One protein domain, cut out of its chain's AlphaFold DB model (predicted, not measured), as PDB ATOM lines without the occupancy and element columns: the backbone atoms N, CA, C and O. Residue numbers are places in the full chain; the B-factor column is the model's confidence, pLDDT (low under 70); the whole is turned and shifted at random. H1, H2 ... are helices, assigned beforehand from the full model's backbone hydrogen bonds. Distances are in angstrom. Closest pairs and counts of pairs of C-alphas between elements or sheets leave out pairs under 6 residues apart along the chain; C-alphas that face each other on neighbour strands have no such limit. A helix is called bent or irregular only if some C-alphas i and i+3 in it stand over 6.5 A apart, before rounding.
ATOM      1  N   SER A 106     179.571 123.115 169.878       82.38
ATOM      2  CA  SER A 106     178.347 123.479 169.157       82.38
ATOM      3  C   SER A 106     178.648 124.497 168.040       82.38
ATOM      4  O   SER A 106     178.402 125.700 168.189       82.38
ATOM      5  N   LEU A 107     179.152 124.016 166.902       85.94
ATOM      6  CA  LEU A 107     179.527 124.829 165.743       85.94
ATOM      7  C   LEU A 107     178.321 125.311 164.913       85.94
ATOM      8  O   LEU A 107     177.248 124.708 164.848       85.94
ATOM      9  N   ASN A 108     178.504 126.444 164.246       82.88
ATOM     10  CA  ASN A 108     177.575 127.025 163.291       82.88
ATOM     11  C   ASN A 108     177.671 126.300 161.940       82.88
ATOM     12  O   ASN A 108     178.754 125.996 161.451       82.88
ATOM     13  N   ILE A 109     176.538 126.119 161.253       82.81
ATOM     14  CA  ILE A 109     176.535 125.484 159.923       82.81
ATOM     15  C   ILE A 109     177.062 126.455 158.866       82.81
ATOM     16  O   ILE A 109     176.343 127.366 158.452       82.81
ATOM     17  N   HIS A 110     178.273 126.242 158.371       82.44
ATOM     18  CA  HIS A 110     178.828 127.005 157.252       82.44
ATOM     19  C   HIS A 110     178.647 126.272 155.921       82.44
ATOM     20  O   HIS A 110     178.557 125.044 155.864       82.44
ATOM     21  N   LYS A 111     178.547 127.046 154.839       82.12
ATOM     22  CA  LYS A 111     178.336 126.554 153.474       82.12
ATOM     23  C   LYS A 111     179.369 127.180 152.546       82.12
ATOM     24  O   LYS A 111     179.672 128.363 152.693       82.12
ATOM     25  N   ARG A 112     179.861 126.415 151.570       77.00
ATOM     26  CA  ARG A 112     180.835 126.885 150.571       77.00
ATOM     27  C   ARG A 112     180.317 126.644 149.149       77.00
ATOM     28  O   ARG A 112     179.714 125.609 148.870       77.00
ATOM     29  N   GLY A 113     180.587 127.599 148.257       72.88
ATOM     30  CA  GLY A 113     180.295 127.504 146.823       72.88
ATOM     31  C   GLY A 113     178.821 127.672 146.429       72.88
ATOM     32  O   GLY A 113     177.941 127.855 147.271       72.88
ATOM     33  N   LEU A 114     178.568 127.598 145.117       69.88
ATOM     34  CA  LEU A 114     177.258 127.831 144.490       69.88
ATOM     35  C   LEU A 114     176.212 126.765 144.862       69.88
ATOM     36  O   LEU A 114     175.026 127.065 144.933       69.88
ATOM     37  N   PHE A 115     176.652 125.553 145.212       73.44
ATOM     38  CA  PHE A 115     175.772 124.460 145.642       73.44
ATOM     39  C   PHE A 115     175.515 124.426 147.149       73.44
ATOM     40  O   PHE A 115     174.873 123.500 147.641       73.44
ATOM     41  N   SER A 116     175.999 125.420 147.908       74.06
ATOM     42  CA  SER A 116     175.665 125.566 149.329       74.06
ATOM     43  C   SER A 116     175.917 124.298 150.170       74.06
ATOM     44  O   SER A 116     175.218 124.062 151.163       74.06
ATOM     45  N   LYS A 117     176.907 123.476 149.784       78.31
ATOM     46  CA  LYS A 117     177.241 122.234 150.491       78.31
ATOM     47  C   LYS A 117     177.696 122.590 151.905       78.31
ATOM     48  O   LYS A 117     178.521 123.490 152.084       78.31
ATOM     49  N   ARG A 118     177.118 121.915 152.905       79.94
ATOM     50  CA  ARG A 118     177.519 122.073 154.309       79.94
ATOM     51  C   ARG A 118     178.961 121.597 154.463       79.94
ATOM     52  O   ARG A 118     179.326 120.566 153.901       79.94
ATOM     53  N   LEU A 119     179.763 122.358 155.197       80.12
ATOM     54  CA  LEU A 119     181.123 121.952 155.537       80.12
ATOM     55  C   LEU A 119     181.088 120.930 156.679       80.12
ATOM     56  O   LEU A 119     180.292 121.075 157.606       80.12
ATOM     57  N   THR A 120     181.937 119.904 156.595       86.12
ATOM     58  CA  THR A 120     182.253 119.035 157.742       86.12
ATOM     59  C   THR A 120     183.067 119.824 158.771       86.12
ATOM     60  O   THR A 120     183.618 120.871 158.423       86.12
ATOM     61  N   HIS A 121     183.165 119.346 160.015       83.62
ATOM     62  CA  HIS A 121     183.945 120.030 161.055       83.62
ATOM     63  C   HIS A 121     185.419 120.176 160.659       83.62
ATOM     64  O   HIS A 121     185.923 121.293 160.686       83.62
ATOM     65  N   ASP A 122     186.053 119.127 160.132       83.75
ATOM     66  CA  ASP A 122     187.459 119.188 159.696       83.75
ATOM     67  C   ASP A 122     187.684 120.225 158.588       83.75
ATOM     68  O   ASP A 122     188.629 121.010 158.626       83.75
ATOM     69  N   ASN A 123     186.767 120.301 157.617       86.50
ATOM     70  CA  ASN A 123     186.834 121.308 156.556       86.50
ATOM     71  C   ASN A 123     186.517 122.719 157.079       86.50
ATOM     72  O   ASN A 123     187.031 123.711 156.562       86.50
ATOM     73  N   LEU A 124     185.645 122.833 158.083       90.50
ATOM     74  CA  LEU A 124     185.298 124.102 158.713       90.50
ATOM     75  C   LEU A 124     186.449 124.634 159.571       90.50
ATOM     76  O   LEU A 124     186.668 125.843 159.570       90.50
ATOM     77  N   LEU A 125     187.184 123.757 160.249       92.12
ATOM     78  CA  LEU A 125     188.304 124.077 161.133       92.12
ATOM     79  C   LEU A 125     189.670 123.970 160.442       92.12
ATOM     80  O   LEU A 125     190.688 124.064 161.105       92.12
ATOM     81  N   SER A 126     189.706 123.820 159.119       93.69
ATOM     82  CA  SER A 126     190.930 123.957 158.322       93.69
ATOM     83  C   SER A 126     191.059 125.364 157.744       93.69
ATOM     84  O   SER A 126     190.052 126.054 157.539       93.69
ATOM     85  N   TRP A 127     192.286 125.772 157.427       97.38
ATOM     86  CA  TRP A 127     192.596 127.088 156.882       97.38
ATOM     87  C   TRP A 127     191.714 127.432 155.679       97.38
ATOM     88  O   TRP A 127     191.411 126.598 154.822       97.38
ATOM     89  N   SER A 128     191.275 128.689 155.613       95.56
ATOM     90  CA  SER A 128     190.492 129.188 154.487       95.56
ATOM     91  C   SER A 128     190.832 130.638 154.182       95.56
ATOM     92  O   SER A 128     190.930 131.500 155.057       95.56
ATOM     93  N   LYS A 129     190.943 130.924 152.885       94.94
ATOM     94  CA  LYS A 129     191.088 132.287 152.375       94.94
ATOM     95  C   LYS A 129     189.757 133.044 152.349       94.94
ATOM     96  O   LYS A 129     189.733 134.273 152.328       94.94
ATOM     97  N   GLU A 130     188.632 132.335 152.330       94.81
ATOM     98  CA  GLU A 130     187.313 132.943 152.216       94.81
ATOM     99  C   GLU A 130     186.868 133.582 153.530       94.81
ATOM    100  O   GLU A 130     186.950 132.982 154.595       94.81
ATOM    101  N   SER A 131     186.317 134.795 153.454       94.75
ATOM    102  CA  SER A 131     185.733 135.454 154.622       94.75
ATOM    103  C   SER A 131     184.533 134.674 155.163       94.75
ATOM    104  O   SER A 131     183.634 134.311 154.395       94.75
ATOM    105  N   ILE A 132     184.438 134.538 156.483       95.00
ATOM    106  CA  ILE A 132     183.229 134.027 157.132       95.00
ATOM    107  C   ILE A 132     182.141 135.109 157.198       95.00
ATOM    108  O   ILE A 132     182.423 136.300 157.330       95.00
ATOM    109  N   LYS A 133     180.873 134.695 157.106       94.19
ATOM    110  CA  LYS A 133     179.704 135.599 157.195       94.19
ATOM    111  C   LYS A 133     179.035 135.600 158.570       94.19
ATOM    112  O   LYS A 133     178.190 136.442 158.844       94.19
ATOM    113  N   LYS A 134     179.375 134.622 159.404       94.81
ATOM    114  CA  LYS A 134     178.841 134.416 160.752       94.81
ATOM    115  C   LYS A 134     179.907 133.738 161.623       94.81
ATOM    116  O   LYS A 134     180.835 133.178 161.040       94.81
ATOM    117  N   PRO A 135     179.779 133.758 162.958       96.31
ATOM    118  CA  PRO A 135     180.720 133.079 163.847       96.31
ATOM    119  C   PRO A 135     180.819 131.572 163.565       96.31
ATOM    120  O   PRO A 135     179.886 130.972 163.013       96.31
ATOM    121  N   LEU A 136     181.941 130.960 163.927       95.12
ATOM    122  CA  LEU A 136     182.164 129.519 163.928       95.12
ATOM    123  C   LEU A 136     181.376 128.847 165.051       95.12
ATOM    124  O   LEU A 136     180.817 127.783 164.815       95.12
ATOM    125  N   LEU A 137     181.244 129.481 166.215       93.75
ATOM    126  CA  LEU A 137     180.393 129.012 167.307       93.75
ATOM    127  C   LEU A 137     178.928 129.369 167.058       93.75
ATOM    128  O   LEU A 137     178.589 130.479 166.629       93.75
ATOM    129  N   ARG A 138     178.017 128.438 167.344       92.56
ATOM    130  CA  ARG A 138     176.577 128.709 167.335       92.56
ATOM    131  C   ARG A 138     176.212 129.528 168.570       92.56
ATOM    132  O   ARG A 138     176.435 129.092 169.691       92.56
ATOM    133  N   THR A 139     175.616 130.702 168.364       91.56
ATOM    134  CA  THR A 139     175.335 131.652 169.450       91.56
ATOM    135  C   THR A 139     174.064 132.470 169.212       91.56
ATOM    136  O   THR A 139     173.689 132.758 168.069       91.56
ATOM    137  N   LEU A 140     173.421 132.887 170.307       92.38
ATOM    138  CA  LEU A 140     172.350 133.888 170.315       92.38
ATOM    139  C   LEU A 140     172.856 135.299 170.666       92.38
ATOM    140  O   LEU A 140     172.112 136.262 170.453       92.38
ATOM    141  N   ASP A 141     174.104 135.434 171.126       94.38
ATOM    142  CA  ASP A 141     174.707 136.716 171.493       94.38
ATOM    143  C   ASP A 141     174.862 137.623 170.264       94.38
ATOM    144  O   ASP A 141     175.499 137.284 169.262       94.38
ATOM    145  N   LYS A 142     174.258 138.811 170.343       95.88
ATOM    146  CA  LYS A 142     174.293 139.815 169.278       95.88
ATOM    147  C   LYS A 142     175.702 140.376 169.077       95.88
ATOM    148  O   LYS A 142     176.043 140.692 167.937       95.88
ATOM    149  N   ILE A 143     176.495 140.483 170.147       95.44
ATOM    150  CA  ILE A 143     177.868 140.997 170.102       95.44
ATOM    151  C   ILE A 143     178.726 140.021 169.309       95.44
ATOM    152  O   ILE A 143     179.270 140.400 168.274       95.44
ATOM    153  N   LEU A 144     178.748 138.747 169.709       96.00
ATOM    154  CA  LEU A 144     179.500 137.719 168.997       96.00
ATOM    155  C   LEU A 144     179.067 137.586 167.526       96.00
ATOM    156  O   LEU A 144     179.916 137.510 166.641       96.00
ATOM    157  N   ARG A 145     177.761 137.635 167.215       96.12
ATOM    158  CA  ARG A 145     177.292 137.601 165.813       96.12
ATOM    159  C   ARG A 145     177.824 138.752 164.960       96.12
ATOM    160  O   ARG A 145     178.050 138.550 163.768       96.12
ATOM    161  N   LYS A 146     177.987 139.937 165.551       96.38
ATOM    162  CA  LYS A 146     178.512 141.126 164.872       96.38
ATOM    163  C   LYS A 146     180.037 141.082 164.763       96.38
ATOM    164  O   LYS A 146     180.574 141.347 163.691       96.38
ATOM    165  N   GLU A 147     180.720 140.745 165.853       97.12
ATOM    166  CA  GLU A 147     182.180 140.802 165.943       97.12
ATOM    167  C   GLU A 147     182.869 139.591 165.306       97.12
ATOM    168  O   GLU A 147     183.932 139.762 164.723       97.12
ATOM    169  N   GLY A 148     182.266 138.398 165.320       97.25
ATOM    170  CA  GLY A 148     182.877 137.166 164.799       97.25
ATOM    171  C   GLY A 148     183.460 137.304 163.382       97.25
ATOM    172  O   GLY A 148     184.646 137.029 163.189       97.25
ATOM    173  N   PRO A 149     182.697 137.797 162.386       97.31
ATOM    174  CA  PRO A 149     183.234 138.060 161.047       97.31
ATOM    175  C   PRO A 149     184.341 139.126 161.002       97.31
ATOM    176  O   PRO A 149     185.216 139.070 160.134       97.31
ATOM    177  N   ASN A 150     184.303 140.111 161.905       96.62
ATOM    178  CA  ASN A 150     185.329 141.149 161.988       96.62
ATOM    179  C   ASN A 150     186.638 140.597 162.570       96.62
ATOM    180  O   ASN A 150     187.696 140.875 162.016       96.62
ATOM    181  N   ILE A 151     186.563 139.761 163.610       97.25
ATOM    182  CA  ILE A 151     187.719 139.057 164.185       97.25
ATOM    183  C   ILE A 151     188.429 138.252 163.097       97.25
ATOM    184  O   ILE A 151     189.623 138.436 162.877       97.25
ATOM    185  N   PHE A 152     187.677 137.474 162.316       98.00
ATOM    186  CA  PHE A 152     188.253 136.656 161.249       98.00
ATOM    187  C   PHE A 152     188.970 137.506 160.200       98.00
ATOM    188  O   PHE A 152     190.063 137.182 159.743       98.00
ATOM    189  N   LYS A 153     188.372 138.645 159.837       96.12
ATOM    190  CA  LYS A 153     188.998 139.610 158.933       96.12
ATOM    191  C   LYS A 153     190.313 140.151 159.500       96.12
ATOM    192  O   LYS A 153     191.254 140.289 158.724       96.12
ATOM    193  N   LEU A 154     190.365 140.497 160.786       96.69
ATOM    194  CA  LEU A 154     191.577 141.006 161.431       96.69
ATOM    195  C   LEU A 154     192.666 139.929 161.463       96.69
ATOM    196  O   LEU A 154     193.783 140.212 161.043       96.69
ATOM    197  N   ILE A 155     192.326 138.688 161.823       97.62
ATOM    198  CA  ILE A 155     193.256 137.548 161.771       97.62
ATOM    199  C   ILE A 155     193.854 137.413 160.364       97.62
ATOM    200  O   ILE A 155     195.069 137.431 160.204       97.62
ATOM    201  N   GLN A 156     193.016 137.385 159.320       97.12
ATOM    202  CA  GLN A 156     193.500 137.276 157.941       97.12
ATOM    203  C   GLN A 156     194.371 138.466 157.504       97.12
ATOM    204  O   GLN A 156     195.274 138.297 156.689       97.12
ATOM    205  N   ILE A 157     194.090 139.678 157.994       96.00
ATOM    206  CA  ILE A 157     194.921 140.855 157.709       96.00
ATOM    207  C   ILE A 157     196.286 140.711 158.379       96.00
ATOM    208  O   ILE A 157     197.297 140.931 157.718       96.00
ATOM    209  N   TYR A 158     196.316 140.323 159.657       96.56
ATOM    210  CA  TYR A 158     197.563 140.131 160.391       96.56
ATOM    211  C   TYR A 158     198.415 139.033 159.752       96.56
ATOM    212  O   TYR A 158     199.577 139.266 159.446       96.56
ATOM    213  N   MET A 159     197.813 137.882 159.438       96.94
ATOM    214  CA  MET A 159     198.493 136.745 158.808       96.94
ATOM    215  C   MET A 159     198.924 137.011 157.355       96.94
ATOM    216  O   MET A 159     199.679 136.236 156.781       96.94
ATOM    217  N   GLY A 160     198.490 138.116 156.740       95.00
ATOM    218  CA  GLY A 160     198.800 138.445 155.344       95.00
ATOM    219  C   GLY A 160     197.923 137.723 154.312       95.00
ATOM    220  O   GLY A 160     198.068 137.948 153.109       95.00
ATOM    221  N   ASP A 161     196.949 136.927 154.755       95.69
ATOM    222  CA  ASP A 161     195.990 136.223 153.897       95.69
ATOM    223  C   ASP A 161     194.978 137.175 153.231       95.69
ATOM    224  O   ASP A 161     194.342 136.837 152.223       95.69
ATOM    225  N   ARG A 162     194.831 138.394 153.770       93.81
ATOM    226  CA  ARG A 162     193.930 139.431 153.261       93.81
ATOM    227  C   ARG A 162     194.623 140.785 153.159       93.81
ATOM    228  O   ARG A 162     195.081 141.352 154.143       93.81
ATOM    229  N   LYS A 163     194.586 141.373 151.958       89.06
ATOM    230  CA  LYS A 163     195.097 142.731 151.717       89.06
ATOM    231  C   LYS A 163     194.343 143.756 152.577       89.06
ATOM    232  O   LYS A 163     193.112 143.816 152.533       89.06
ATOM    233  N   SER A 164     195.083 144.605 153.288       83.56
ATOM    234  CA  SER A 164     194.559 145.772 154.006       83.56
ATOM    235  C   SER A 164     195.127 147.054 153.407       83.56
ATOM    236  O   SER A 164     196.309 147.127 153.096       83.56
ATOM    237  N   LYS A 165     194.278 148.072 153.234       71.12
ATOM    238  CA  LYS A 165     194.689 149.382 152.701       71.12
ATOM    239  C   LYS A 165     195.225 150.336 153.777       71.12
ATOM    240  O   LYS A 165     195.722 151.394 153.419       71.12
ATOM    241  N   LYS A 166     195.013 150.044 155.068       60.53
ATOM    242  CA  LYS A 166     195.033 151.083 156.119       60.53
ATOM    243  C   LYS A 166     195.745 150.725 157.427       60.53
ATOM    244  O   LYS A 166     195.824 151.587 158.290       60.53
ATOM    245  N   ILE A 167     196.227 149.499 157.621       61.72
ATOM    246  CA  ILE A 167     196.652 149.047 158.953       61.72
ATOM    247  C   ILE A 167     198.016 148.354 158.879       61.72
ATOM    248  O   ILE A 167     198.175 147.382 158.145       61.72
ATOM    249  N   ALA A 168     198.976 148.867 159.655       72.62
ATOM    250  CA  ALA A 168     200.204 148.156 160.000       72.62
ATOM    251  C   ALA A 168     199.854 146.897 160.813       72.62
ATOM    252  O   ALA A 168     198.912 146.930 161.609       72.62
ATOM    253  N   SER A 169     200.601 145.801 160.644       78.50
ATOM    254  CA  SER A 169     200.365 144.528 161.353       78.50
ATOM    255  C   SER A 169     200.171 144.725 162.863       78.50
ATOM    256  O   SER A 169     199.226 144.186 163.435       78.50
ATOM    257  N   LEU A 170     200.972 145.603 163.477       85.69
ATOM    258  CA  LEU A 170     200.908 145.925 164.904       85.69
ATOM    259  C   LEU A 170     199.535 146.451 165.357       85.69
ATOM    260  O   LEU A 170     199.008 145.997 166.367       85.69
ATOM    261  N   ASN A 171     198.918 147.349 164.584       91.06
ATOM    262  CA  ASN A 171     197.602 147.900 164.922       91.06
ATOM    263  C   ASN A 171     196.504 146.824 164.853       91.06
ATOM    264  O   ASN A 171     195.570 146.856 165.647       91.06
ATOM    265  N   THR A 172     196.630 145.854 163.936       93.31
ATOM    266  CA  THR A 172     195.690 144.719 163.851       93.31
ATOM    267  C   THR A 172     195.783 143.834 165.087       93.31
ATOM    268  O   THR A 172     194.759 143.460 165.652       93.31
ATOM    269  N   CYS A 173     197.011 143.503 165.497       94.19
ATOM    270  CA  CYS A 173     197.265 142.680 166.676       94.19
ATOM    271  C   CYS A 173     196.732 143.365 167.937       94.19
ATOM    272  O   CYS A 173     195.951 142.769 168.671       94.19
ATOM    273  N   LEU A 174     197.037 144.653 168.123       95.00
ATOM    274  CA  LEU A 174     196.515 145.423 169.251       95.00
ATOM    275  C   LEU A 174     194.977 145.429 169.289       95.00
ATOM    276  O   LEU A 174     194.391 145.234 170.353       95.00
ATOM    277  N   GLU A 175     194.312 145.611 168.143       95.00
ATOM    278  CA  GLU A 175     192.847 145.560 168.070       95.00
ATOM    279  C   GLU A 175     192.299 144.180 168.474       95.00
ATOM    280  O   GLU A 175     191.337 144.112 169.242       95.00
ATOM    281  N   LEU A 176     192.912 143.086 168.004       96.31
ATOM    282  CA  LEU A 176     192.545 141.720 168.399       96.31
ATOM    283  C   LEU A 176     192.712 141.507 169.909       96.31
ATOM    284  O   LEU A 176     191.777 141.032 170.557       96.31
ATOM    285  N   THR A 177     193.846 141.922 170.474       96.31
ATOM    286  CA  THR A 177     194.147 141.789 171.905       96.31
ATOM    287  C   THR A 177     193.147 142.556 172.765       96.31
ATOM    288  O   THR A 177     192.582 141.995 173.703       96.31
ATOM    289  N   ILE A 178     192.853 143.814 172.418       96.69
ATOM    290  CA  ILE A 178     191.870 144.632 173.145       96.69
ATOM    291  C   ILE A 178     190.485 143.987 173.086       96.69
ATOM    292  O   ILE A 178     189.792 143.913 174.100       96.69
ATOM    293  N   LYS A 179     190.066 143.506 171.912       96.00
ATOM    294  CA  LYS A 179     188.768 142.845 171.756       96.00
ATOM    295  C   LYS A 179     188.692 141.575 172.609       96.00
ATOM    296  O   LYS A 179     187.715 141.410 173.336       96.00
ATOM    297  N   GLY A 180     189.705 140.706 172.550       96.38
ATOM    298  CA  GLY A 180     189.748 139.458 173.322       96.38
ATOM    299  C   GLY A 180     189.773 139.698 174.834       96.38
ATOM    300  O   GLY A 180     189.112 138.988 175.595       96.38
ATOM    301  N   TRP A 181     190.466 140.749 175.274       95.81
ATOM    302  CA  TRP A 181     190.482 141.164 176.671       95.81
ATOM    303  C   TRP A 181     189.113 141.676 177.134       95.81
ATOM    304  O   TRP A 181     188.544 141.152 178.096       95.81
ATOM    305  N   SER A 182     188.559 142.658 176.422       96.62
ATOM    306  CA  SER A 182     187.393 143.430 176.864       96.62
ATOM    307  C   SER A 182     186.047 142.745 176.627       96.62
ATOM    308  O   SER A 182     185.064 143.112 177.267       96.62
ATOM    309  N   LEU A 183     185.961 141.774 175.711       95.12
ATOM    310  CA  LEU A 183     184.706 141.102 175.356       95.12
ATOM    311  C   LEU A 183     184.799 139.598 175.654       95.12
ATOM    312  O   LEU A 183     185.198 138.823 174.788       95.12
ATOM    313  N   PRO A 184     184.389 139.129 176.845       94.75
ATOM    314  CA  PRO A 184     184.467 137.709 177.185       94.75
ATOM    315  C   PRO A 184     183.770 136.789 176.175       94.75
ATOM    316  O   PRO A 184     184.278 135.711 175.884       94.75
ATOM    317  N   SER A 185     182.658 137.237 175.577       93.19
ATOM    318  CA  SER A 185     181.881 136.431 174.628       93.19
ATOM    319  C   SER A 185     182.579 136.158 173.295       93.19
ATOM    320  O   SER A 185     182.094 135.324 172.534       93.19
ATOM    321  N   ILE A 186     183.704 136.817 172.994       95.88
ATOM    322  CA  ILE A 186     184.449 136.580 171.751       95.88
ATOM    323  C   ILE A 186     185.669 135.677 171.927       95.88
ATOM    324  O   ILE A 186     186.258 135.291 170.924       95.88
ATOM    325  N   ARG A 187     186.084 135.375 173.163       96.06
ATOM    326  CA  ARG A 187     187.364 134.700 173.439       96.06
ATOM    327  C   ARG A 187     187.421 133.310 172.816       96.06
ATOM    328  O   ARG A 187     188.344 133.023 172.059       96.06
ATOM    329  N   ASP A 188     186.388 132.508 173.053       95.25
ATOM    330  CA  ASP A 188     186.288 131.154 172.501       95.25
ATOM    331  C   ASP A 188     186.229 131.179 170.969       95.25
ATOM    332  O   ASP A 188     186.829 130.347 170.296       95.25
ATOM    333  N   GLU A 189     185.539 132.172 170.401       96.75
ATOM    334  CA  GLU A 189     185.467 132.352 168.951       96.75
ATOM    335  C   GLU A 189     186.820 132.761 168.362       96.75
ATOM    336  O   GLU A 189     187.210 132.227 167.328       96.75
ATOM    337  N   LEU A 190     187.538 133.687 169.002       97.75
ATOM    338  CA  LEU A 190     188.879 134.103 168.596       97.75
ATOM    339  C   LEU A 190     189.829 132.903 168.602       97.75
ATOM    340  O   LEU A 190     190.487 132.644 167.597       97.75
ATOM    341  N   TYR A 191     189.836 132.133 169.691       97.12
ATOM    342  CA  TYR A 191     190.651 130.928 169.809       97.12
ATOM    343  C   TYR A 191     190.313 129.904 168.717       97.12
ATOM    344  O   TYR A 191     191.198 129.411 168.018       97.12
ATOM    345  N   LEU A 192     189.024 129.647 168.487       96.25
ATOM    346  CA  LEU A 192     188.581 128.703 167.466       96.25
ATOM    347  C   LEU A 192     188.925 129.163 166.040       96.25
ATOM    348  O   LEU A 192     189.277 128.349 165.186       96.25
ATOM    349  N   GLN A 193     188.843 130.466 165.760       97.88
ATOM    350  CA  GLN A 193     189.257 131.024 164.474       97.88
ATOM    351  C   GLN A 193     190.778 130.971 164.269       97.88
ATOM    352  O   GLN A 193     191.214 130.771 163.134       97.88
ATOM    353  N   LEU A 194     191.580 131.111 165.332       98.12
ATOM    354  CA  LEU A 194     193.031 130.915 165.272       98.12
ATOM    355  C   LEU A 194     193.373 129.453 164.984       98.12
ATOM    356  O   LEU A 194     194.098 129.207 164.024       98.12
ATOM    357  N   ILE A 195     192.756 128.496 165.695       97.19
ATOM    358  CA  ILE A 195     192.873 127.057 165.383       97.19
ATOM    359  C   ILE A 195     192.551 126.810 163.912       97.19
ATOM    360  O   ILE A 195     193.308 126.141 163.207       97.19
ATOM    361  N   LYS A 196     191.446 127.383 163.423       97.00
ATOM    362  CA  LYS A 196     191.059 127.255 162.021       97.00
ATOM    363  C   LYS A 196     192.164 127.719 161.072       97.00
ATOM    364  O   LYS A 196     192.432 127.043 160.087       97.00
ATOM    365  N   GLN A 197     192.760 128.884 161.315       98.06
ATOM    366  CA  GLN A 197     193.742 129.473 160.402       98.06
ATOM    367  C   GLN A 197     195.148 128.871 160.527       98.06
ATOM    368  O   GLN A 197     195.938 129.024 159.596       98.06
ATOM    369  N   THR A 198     195.466 128.176 161.620       97.94
ATOM    370  CA  THR A 198     196.736 127.447 161.783       97.94
ATOM    371  C   THR A 198     196.641 125.982 161.346       97.94
ATOM    372  O   THR A 198     197.642 125.393 160.939       97.94
ATOM    373  N   THR A 199     195.443 125.394 161.332       96.44
ATOM    374  CA  THR A 199     195.216 124.009 160.892       96.44
ATOM    375  C   THR A 199     195.240 123.896 159.369       96.44
ATOM    376  O   THR A 199     194.504 124.593 158.672       96.44
ATOM    377  N   SER A 200     196.047 122.982 158.824       96.69
ATOM    378  CA  SER A 200     196.173 122.759 157.371       96.69
ATOM    379  C   SER A 200     196.562 124.021 156.574       96.69
ATOM    380  O   SER A 200     196.187 124.166 155.408       96.69
ATOM    381  N   ASN A 201     197.300 124.949 157.194       97.69
ATOM    382  CA  ASN A 201     197.838 126.136 156.531       97.69
ATOM    383  C   ASN A 201     199.247 125.859 155.990       97.69
ATOM    384  O   ASN A 201     200.213 125.786 156.744       97.69
ATOM    385  N   TYR A 202     199.365 125.723 154.669       97.12
ATOM    386  CA  TYR A 202     200.632 125.413 153.996       97.12
ATOM    387  C   TYR A 202     201.488 126.647 153.669       97.12
ATOM    388  O   TYR A 202     202.557 126.504 153.081       97.12
ATOM    389  N   ASN A 203     201.033 127.858 154.008       98.00
ATOM    390  CA  ASN A 203     201.827 129.070 153.841       98.00
ATOM    391  C   ASN A 203     202.641 129.328 155.124       98.00
ATOM    392  O   ASN A 203     202.048 129.720 156.129       98.00
ATOM    393  N   PRO A 204     203.978 129.161 155.110       98.06
ATOM    394  CA  PRO A 204     204.795 129.252 156.320       98.06
ATOM    395  C   PRO A 204     204.789 130.650 156.952       98.06
ATOM    396  O   PRO A 204     204.741 130.753 158.173       98.06
ATOM    397  N   GLU A 205     204.772 131.723 156.152       97.44
ATOM    398  CA  GLU A 205     204.733 133.101 156.670       97.44
ATOM    399  C   GLU A 205     203.392 133.390 157.359       97.44
ATOM    400  O   GLU A 205     203.343 133.960 158.448       97.44
ATOM    401  N   SER A 206     202.296 132.956 156.733       98.00
ATOM    402  CA  SER A 206     200.949 133.069 157.299       98.00
ATOM    403  C   SER A 206     200.831 132.249 158.584       98.00
ATOM    404  O   SER A 206     200.400 132.773 159.609       98.00
ATOM    405  N   LEU A 207     201.279 130.990 158.557       98.38
ATOM    406  CA  LEU A 207     201.239 130.082 159.698       98.38
ATOM    407  C   LEU A 207     202.045 130.619 160.885       98.38
ATOM    408  O   LEU A 207     201.525 130.625 161.997       98.38
ATOM    409  N   GLN A 208     203.265 131.115 160.654       98.31
ATOM    410  CA  GLN A 208     204.085 131.735 161.696       98.31
ATOM    411  C   GLN A 208     203.322 132.867 162.395       98.31
ATOM    412  O   GLN A 208     203.200 132.860 163.616       98.31
ATOM    413  N   ARG A 209     202.733 133.790 161.630       97.56
ATOM    414  CA  ARG A 209     201.927 134.886 162.192       97.56
ATOM    415  C   ARG A 209     200.673 134.398 162.917       97.56
ATOM    416  O   ARG A 209     200.232 135.027 163.870       97.56
ATOM    417  N   GLY A 210     200.076 133.295 162.470       97.62
ATOM    418  CA  GLY A 210     198.961 132.660 163.174       97.62
ATOM    419  C   GLY A 210     199.362 132.169 164.564       97.62
ATOM    420  O   GLY A 210     198.626 132.397 165.518       97.62
ATOM    421  N   TRP A 211     200.543 131.558 164.681       97.81
ATOM    422  CA  TRP A 211     201.109 131.135 165.965       97.81
ATOM    423  C   TRP A 211     201.553 132.306 166.842       97.81
ATOM    424  O   TRP A 211     201.418 132.217 168.050       97.81
ATOM    425  N   GLU A 212     202.026 133.410 166.259       96.50
ATOM    426  CA  GLU A 212     202.338 134.641 167.006       96.50
ATOM    427  C   GLU A 212     201.095 135.276 167.661       96.50
ATOM    428  O   GLU A 212     201.229 135.993 168.649       96.50
ATOM    429  N   LEU A 213     199.894 135.045 167.109       95.88
ATOM    430  CA  LEU A 213     198.632 135.524 167.686       95.88
ATOM    431  C   LEU A 213     198.061 134.621 168.790       95.88
ATOM    432  O   LEU A 213     197.192 135.095 169.526       95.88
ATOM    433  N   MET A 214     198.452 133.342 168.846       93.81
ATOM    434  CA  MET A 214     197.987 132.394 169.872       93.81
ATOM    435  C   MET A 214     198.672 132.645 171.212       93.81
ATOM    436  O   MET A 214     197.947 132.550 172.228       93.81
TER     437      MET A 214
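AT A GLANCE: This is residues 106 to 214 of the 214 residues of the protein "Hypothetical protein" of Rotaria sordida (UniProt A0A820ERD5). Helices H2, H3 and H4 form an up-and-down bundle, each running against the one before it in the chain, and H5 folds back beside the last part of H4. The looped opening stretch, residues 106 to 120, and the short H1 lie on the side away from H3. The printed part has 109 residues with five named helices, H1 to H5 in chain order, and no named strand; its class is all helix. It is compact, with a radius of gyration of the C-alphas of 13.4 A, and spans 37 by 32 by 24 A.

HOW THE PARTS SIT: Residues 111 to 112 pair with residues 117 to 118, antiparallel, before H1, residues 121 to 124. H2, residues 142 to 158, is apart from H1. H2 has a kink of 29 degrees near residue 149 and is only just irregular, with C-alphas 146 and 149 6.8 A apart. H3, residues 169 to 182, forms a helical hairpin with H2: they touch through residues 151 to 158 of H2 alone, at a shallow tilt of 26 degrees, opposite ways, the closest C-alphas being those of Tyr 158 and Ser 169, 5.3 A apart. H4, residues 184 to 198, is irregular, with C-alphas 185 and 188 7.2 A apart. H4 and H3 touch only at the corner by their link, the closest C-alphas being those of Gly 180 and Arg 187, 5.3 A apart. H2 and H4 touch and run the same way at a tilt of 36 degrees, only just steep; their closest C-alphas, of Leu 144 and Ile 186, are 5.8 A apart. H5, residues 204 to 213, forms a helical hairpin with H4: they touch through residues 194 to 198 of H4 alone, at a shallow tilt of 20 degrees, opposite ways, with the closest C-alphas, of Thr 198 and Leu 207, 5.6 A apart. H4 is the hub, touching three helices. Every O i to N i+4 pair is within hydrogen-bond range in H3 and H5, against 11 of 13 in H2 and 9 of 11 in H4; H1 is too short for such a pair.

IN THESE COORDINATES: H1 begins at C-alpha 121, (183.945, 120.030, 161.055). H2 measures 24.9 A from first to last C-alpha and begins at (174.293, 139.815, 169.278). H3 measures 20.3 A, H4 22.2 A and H5 14.4 A; H5 ends at C-alpha 213, (198.632, 135.524, 167.686).

THE WHOLE: The two C-alphas farthest apart, those of Phe 115 and Ser 182, are 38.3 A apart. The printed part has no cut and ends at the chain's last residue, 214. The link from H1 to H2, 17 residues, is long. Mean pLDDT of the printed part is 91.8; residues 114, 166 and 167 are under 70.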